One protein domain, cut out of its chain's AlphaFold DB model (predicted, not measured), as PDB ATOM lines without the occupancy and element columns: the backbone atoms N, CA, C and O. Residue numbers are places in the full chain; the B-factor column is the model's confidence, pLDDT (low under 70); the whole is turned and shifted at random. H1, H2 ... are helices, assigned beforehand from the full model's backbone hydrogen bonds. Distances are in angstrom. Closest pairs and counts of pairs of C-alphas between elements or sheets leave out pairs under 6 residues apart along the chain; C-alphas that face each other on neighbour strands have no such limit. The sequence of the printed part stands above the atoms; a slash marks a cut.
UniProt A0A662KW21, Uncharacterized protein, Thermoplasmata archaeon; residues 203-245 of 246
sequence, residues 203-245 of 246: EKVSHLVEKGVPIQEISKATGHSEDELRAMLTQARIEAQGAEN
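This is residues 203 to 245 of the 246 residues of an uncharacterized protein of Thermoplasmata archaeon (UniProt A0A662KW21). One long helix, H3, makes the longest axis, and two short helices, H1 and H2, pack crosswise on its earlier part, H2 near its first residues and H1 farther along. The later part of H3, residues 237 to 244, runs on past both short helices. The printed part has 43 residues with three named helices, in the order H1, H2, H3, and no named strand: it is all helix. It is only just compact, close to loose, with a radius of gyration of the C-alphas of 10.7 A. Its C-alphas span 35 by 19 by 10 A, an only just flat outline.

H1, residues 203 to 210, and H2, residues 215 to 222, form a helical hairpin. They only just touch, with 3 pairs of C-alphas within 8 A, the closest being those of Val 209 and Ile 215 at 6.9 A. They run opposite ways at a steep tilt of 42 degrees. H3, residues 226 to 244, touches H1 with its residues 229 to 236 alone; the closest C-alphas, of Ser 206 and Leu 233, are 5.7 A apart. These two helices are about perpendicular, at 78 degrees. H3 touches H2 with its residues 226 to 230 alone; the closest C-alphas, of Ser 219 and Glu 226, are 5.8 A apart. Their lines are about perpendicular, at 79 degrees. The helix packing is mostly crossed, with no touching pair at a shallow tilt. In H1, H2 and H3 every O i to N i+4 pair is within hydrogen-bond range.

H1 begins at C-alpha 203, (-17.117, -39.340, 90.606), and measures 10.4 A from first to last C-alpha. H2 begins at C-alpha 215, (-25.453, -36.425, 101.116), and measures 10.3 A. H3 measures 27.3 A and ends at C-alpha 244, (-4.168, -31.899, 87.724).

The two C-alphas farthest apart, of Lys 220 and Asn 245, are 34.8 A apart. The printed part has no cut, and both links, H1 to H2 and H2 to H3, are tight. The mean pLDDT of the printed part is 77.9, with residue 223 and residues 240 to 245 under 70.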
ATOM      1  N   GLU A 203     -16.909 -40.489  91.499       81.81
ATOM      2  CA  GLU A 203     -17.117 -39.340  90.606       81.81
ATOM      3  C   GLU A 203     -18.599 -38.969  90.519       81.81
ATOM      4  O   GLU A 203     -18.966 -37.792  90.524       81.81
ATOM      5  N   LYS A 204     -19.480 -39.975  90.492       83.31
ATOM      6  CA  LYS A 204     -20.928 -39.770  90.457       83.31
ATOM      7  C   LYS A 204     -21.443 -39.206  91.783       83.31
ATOM      8  O   LYS A 204     -22.350 -38.376  91.757       83.31
ATOM      9  N   VAL A 205     -20.846 -39.591  92.916       84.50
ATOM     10  CA  VAL A 205     -21.117 -38.958  94.219       84.50
ATOM     11  C   VAL A 205     -20.654 -37.495  94.212       84.50
ATOM     12  O   VAL A 205     -21.446 -36.628  94.582       84.50
ATOM     13  N   SER A 206     -19.435 -37.198  93.732       85.69
ATOM     14  CA  SER A 206     -18.919 -35.816  93.628       85.69
ATOM     15  C   SER A 206     -19.840 -34.930  92.798       85.69
ATOM     16  O   SER A 206     -20.297 -33.889  93.263       85.69
ATOM     17  N   HIS A 207     -20.217 -35.402  91.614       87.25
ATOM     18  CA  HIS A 207     -21.063 -34.657  90.695       87.25
ATOM     19  C   HIS A 207     -22.489 -34.421  91.231       87.25
ATOM     20  O   HIS A 207     -23.090 -33.381  90.965       87.25
ATOM     21  N   LEU A 208     -23.065 -35.355  92.001       86.06
ATOM     22  CA  LEU A 208     -24.366 -35.138  92.652       86.06
ATOM     23  C   LEU A 208     -24.285 -34.075  93.754       86.06
ATOM     24  O   LEU A 208     -25.177 -33.233  93.856       86.06
ATOM     25  N   VAL A 209     -23.206 -34.078  94.537       86.44
ATOM     26  CA  VAL A 209     -22.981 -33.075  95.586       86.44
ATOM     27  C   VAL A 209     -22.695 -31.696  94.986       86.44
ATOM     28  O   VAL A 209     -23.241 -30.706  95.465       86.44
ATOM     29  N   GLU A 210     -21.917 -31.616  93.904       87.69
ATOM     30  CA  GLU A 210     -21.686 -30.374  93.144       87.69
ATOM     31  C   GLU A 210     -22.984 -29.789  92.572       87.69
ATOM     32  O   GLU A 210     -23.153 -28.572  92.521       87.69
ATOM     33  N   LYS A 211     -23.944 -30.648  92.210       87.31
ATOM     34  CA  LYS A 211     -25.297 -30.248  91.794       87.31
ATOM     35  C   LYS A 211     -26.213 -29.830  92.948       87.31
ATOM     36  O   LYS A 211     -27.378 -29.517  92.710       87.31
ATOM     37  N   GLY A 212     -25.707 -29.813  94.179       86.00
ATOM     38  CA  GLY A 212     -26.444 -29.390  95.365       86.00
ATOM     39  C   GLY A 212     -27.331 -30.471  95.980       86.00
ATOM     40  O   GLY A 212     -28.135 -30.144  96.849       86.00
ATOM     41  N   VAL A 213     -27.204 -31.740  95.569       87.38
ATOM     42  CA  VAL A 213     -27.939 -32.845  96.203       87.38
ATOM     43  C   VAL A 213     -27.315 -33.142  97.574       87.38
ATOM     44  O   VAL A 213     -26.121 -33.455  97.643       87.38
ATOM     45  N   PRO A 214     -28.078 -33.073  98.681       88.12
ATOM     46  CA  PRO A 214     -27.559 -33.382 100.007       88.12
ATOM     47  C   PRO A 214     -27.086 -34.837 100.119       88.12
ATOM     48  O   PRO A 214     -27.754 -35.758  99.650       88.12
ATOM     49  N   ILE A 215     -25.987 -35.072 100.846       83.12
ATOM     50  CA  ILE A 215     -25.453 -36.425 101.116       83.12
ATOM     51  C   ILE A 215     -26.514 -37.337 101.752       83.12
ATOM     52  O   ILE A 215     -26.568 -38.524 101.450       83.12
ATOM     53  N   GLN A 216     -27.404 -36.776 102.573       81.38
ATOM     54  CA  GLN A 216     -28.552 -37.474 103.157       81.38
ATOM     55  C   GLN A 216     -29.515 -38.037 102.105       81.38
ATOM     56  O   GLN A 216     -30.035 -39.140 102.266       81.38
ATOM     57  N   GLU A 217     -29.759 -37.300 101.022       79.19
ATOM     58  CA  GLU A 217     -30.627 -37.751  99.933       79.19
ATOM     59  C   GLU A 217     -29.933 -38.809  99.075       79.19
ATOM     60  O   GLU A 217     -30.551 -39.812  98.723       79.19
ATOM     61  N   ILE A 218     -28.629 -38.650  98.827       80.69
ATOM     62  CA  ILE A 218     -27.810 -39.655  98.134       80.69
ATOM     63  C   ILE A 218     -27.769 -40.953  98.950       80.69
ATOM     64  O   ILE A 218     -27.969 -42.032  98.398       80.69
ATOM     65  N   SER A 219     -27.581 -40.857 100.268       77.81
ATOM     66  CA  SER A 219     -27.592 -41.993 101.197       77.81
ATOM     67  C   SER A 219     -28.916 -42.756 101.139       77.81
ATOM     68  O   SER A 219     -28.923 -43.971 100.945       77.81
ATOM     69  N   LYS A 220     -30.047 -42.041 101.201       74.50
ATOM     70  CA  LYS A 220     -31.386 -42.638 101.070       74.50
ATOM     71  C   LYS A 220     -31.616 -43.294  99.710       74.50
ATOM     72  O   LYS A 220     -32.225 -44.355  99.653       74.50
ATOM     73  N   ALA A 221     -31.152 -42.667  98.630       71.25
ATOM     74  CA  ALA A 221     -31.366 -43.161  97.273       71.25
ATOM     75  C   ALA A 221     -30.488 -44.371  96.932       71.25
ATOM     76  O   ALA A 221     -30.904 -45.214  96.146       71.25
ATOM     77  N   THR A 222     -29.280 -44.453  97.493       72.31
ATOM     78  CA  THR A 222     -28.263 -45.438  97.089       72.31
ATOM     79  C   THR A 222     -27.998 -46.527  98.123       72.31
ATOM     80  O   THR A 222     -27.358 -47.521  97.796       72.31
ATOM     81  N   GLY A 223     -28.471 -46.362  99.359       64.38
ATOM     82  CA  GLY A 223     -28.266 -47.324 100.444       64.38
ATOM     83  C   GLY A 223     -26.880 -47.271 101.105       64.38
ATOM     84  O   GLY A 223     -26.620 -48.067 102.010       64.38
ATOM     85  N   HIS A 224     -25.995 -46.350 100.697       74.88
ATOM     86  CA  HIS A 224     -24.709 -46.091 101.365       74.88
ATOM     87  C   HIS A 224     -24.903 -45.241 102.622       74.88
ATOM     88  O   HIS A 224     -25.786 -44.382 102.667       74.88
ATOM     89  N   SER A 225     -24.074 -45.437 103.648       76.31
ATOM     90  CA  SER A 225     -24.061 -44.538 104.809       76.31
ATOM     91  C   SER A 225     -23.486 -43.166 104.447       76.31
ATOM     92  O   SER A 225     -22.672 -43.037 103.530       76.31
ATOM     93  N   GLU A 226     -23.882 -42.122 105.181       78.88
ATOM     94  CA  GLU A 226     -23.330 -40.777 104.968       78.88
ATOM     95  C   GLU A 226     -21.802 -40.747 105.134       78.88
ATOM     96  O   GLU A 226     -21.125 -40.027 104.403       78.88
ATOM     97  N   ASP A 227     -21.257 -41.548 106.052       77.38
ATOM     98  CA  ASP A 227     -19.814 -41.645 106.289       77.38
ATOM     99  C   ASP A 227     -19.082 -42.320 105.121       77.38
ATOM    100  O   ASP A 227     -18.048 -41.820 104.677       77.38
ATOM    101  N   GLU A 228     -19.641 -43.400 104.556       77.19
ATOM    102  CA  GLU A 228     -19.110 -44.032 103.336       77.19
ATOM    103  C   GLU A 228     -19.116 -43.044 102.157       77.19
ATOM    104  O   GLU A 228     -18.113 -42.906 101.457       77.19
ATOM    105  N   LEU A 229     -20.204 -42.288 101.974       84.06
ATOM    106  CA  LEU A 229     -20.305 -41.278 100.916       84.06
ATOM    107  C   LEU A 229     -19.306 -40.126 101.110       84.06
ATOM    108  O   LEU A 229     -18.721 -39.644 100.140       84.06
ATOM    109  N   ARG A 230     -19.054 -39.697 102.354       85.50
ATOM    110  CA  ARG A 230     -18.021 -38.694 102.677       85.50
ATOM    111  C   ARG A 230     -16.609 -39.205 102.385       85.50
ATOM    112  O   ARG A 230     -15.779 -38.438 101.888       85.50
ATOM    113  N   ALA A 231     -16.339 -40.482 102.651       83.94
ATOM    114  CA  ALA A 231     -15.068 -41.106 102.301       83.94
ATOM    115  C   ALA A 231     -14.879 -41.164 100.774       83.94
ATOM    116  O   ALA A 231     -13.825 -40.767 100.279       83.94
ATOM    117  N   MET A 232     -15.921 -41.539 100.021       84.38
ATOM    118  CA  MET A 232     -15.906 -41.530  98.549       84.38
ATOM    119  C   MET A 232     -15.673 -40.130  97.965       84.38
ATOM    120  O   MET A 232     -14.888 -39.982  97.034       84.38
ATOM    121  N   LEU A 233     -16.290 -39.089  98.534       85.94
ATOM    122  CA  LEU A 233     -16.044 -37.696  98.131       85.94
ATOM    123  C   LEU A 233     -14.599 -37.264  98.376       85.94
ATOM    124  O   LEU A 233     -14.015 -36.541  97.573       85.94
ATOM    125  N   THR A 234     -14.024 -37.689  99.500       84.00
ATOM    126  CA  THR A 234     -12.622 -37.405  99.821       84.00
ATOM    127  C   THR A 234     -11.694 -38.084  98.818       84.00
ATOM    128  O   THR A 234     -10.780 -37.442  98.308       84.00
ATOM    129  N   GLN A 235     -11.976 -39.342  98.478       80.38
ATOM    130  CA  GLN A 235     -11.212 -40.099  97.492       80.38
ATOM    131  C   GLN A 235     -11.285 -39.462  96.096       80.38
ATOM    132  O   GLN A 235     -10.244 -39.196  95.501       80.38
ATOM    133  N   ALA A 236     -12.486 -39.107  95.627       79.62
ATOM    134  CA  ALA A 236     -12.679 -38.447  94.334       79.62
ATOM    135  C   ALA A 236     -11.921 -37.109  94.237       79.62
ATOM    136  O   ALA A 236     -11.367 -36.772  93.193       79.62
ATOM    137  N   ARG A 237     -11.844 -36.348  95.339       78.25
ATOM    138  CA  ARG A 237     -11.068 -35.097  95.398       78.25
ATOM    139  C   ARG A 237      -9.563 -35.328  95.325       78.25
ATOM    140  O   ARG A 237      -8.875 -34.564  94.656       78.25
ATOM    141  N   ILE A 238      -9.055 -36.353  96.008       78.38
ATOM    142  CA  ILE A 238      -7.631 -36.716  95.975       78.38
ATOM    143  C   ILE A 238      -7.236 -37.161  94.562       78.38
ATOM    144  O   ILE A 238      -6.196 -36.751  94.055       78.38
ATOM    145  N   GLU A 239      -8.084 -37.950  93.906       73.19
ATOM    146  CA  GLU A 239      -7.857 -38.425  92.538       73.19
ATOM    147  C   GLU A 239      -7.921 -37.285  91.513       73.19
ATOM    148  O   GLU A 239      -7.062 -37.207  90.635       73.19
ATOM    149  N   ALA A 240      -8.852 -36.338  91.672       69.94
ATOM    150  CA  ALA A 240      -8.915 -35.135  90.841       69.94
ATOM    151  C   ALA A 240      -7.670 -34.239  91.002       69.94
ATOM    152  O   ALA A 240      -7.111 -33.771  90.013       69.94
ATOM    153  N   GLN A 241      -7.176 -34.056  92.233       65.31
ATOM    154  CA  GLN A 241      -5.955 -33.283  92.506       65.31
ATOM    155  C   GLN A 241      -4.674 -33.985  92.032       65.31
ATOM    156  O   GLN A 241      -3.692 -33.322  91.697       65.31
ATOM    157  N   GLY A 242      -4.659 -35.319  92.005       58.91
ATOM    158  CA  GLY A 242      -3.562 -36.102  91.436       58.91
ATOM    159  C   GLY A 242      -3.496 -36.011  89.908       58.91
ATOM    160  O   GLY A 242      -2.400 -36.018  89.355       58.91
ATOM    161  N   ALA A 243      -4.645 -35.877  89.239       57.25
ATOM    162  CA  ALA A 243      -4.739 -35.736  87.785       57.25
ATOM    163  C   ALA A 243      -4.389 -34.326  87.271       57.25
ATOM    164  O   ALA A 243      -3.941 -34.195  86.140       57.25
ATOM    165  N   GLU A 244      -4.562 -33.277  88.082       51.78
ATOM    166  CA  GLU A 244      -4.168 -31.899  87.724       51.78
ATOM    167  C   GLU A 244      -2.661 -31.621  87.895       51.78
ATOM    168  O   GLU A 244      -2.154 -30.634  87.366       51.78
ATOM    169  N   ASN A 245      -1.941 -32.478  88.627       47.94
ATOM    170  CA  ASN A 245      -0.505 -32.340  88.905       47.94
ATOM    171  C   ASN A 245       0.380 -33.336  88.122       47.94
ATOM    172  O   ASN A 245       1.579 -33.430  88.407       47.94
TER     173      ASN A 245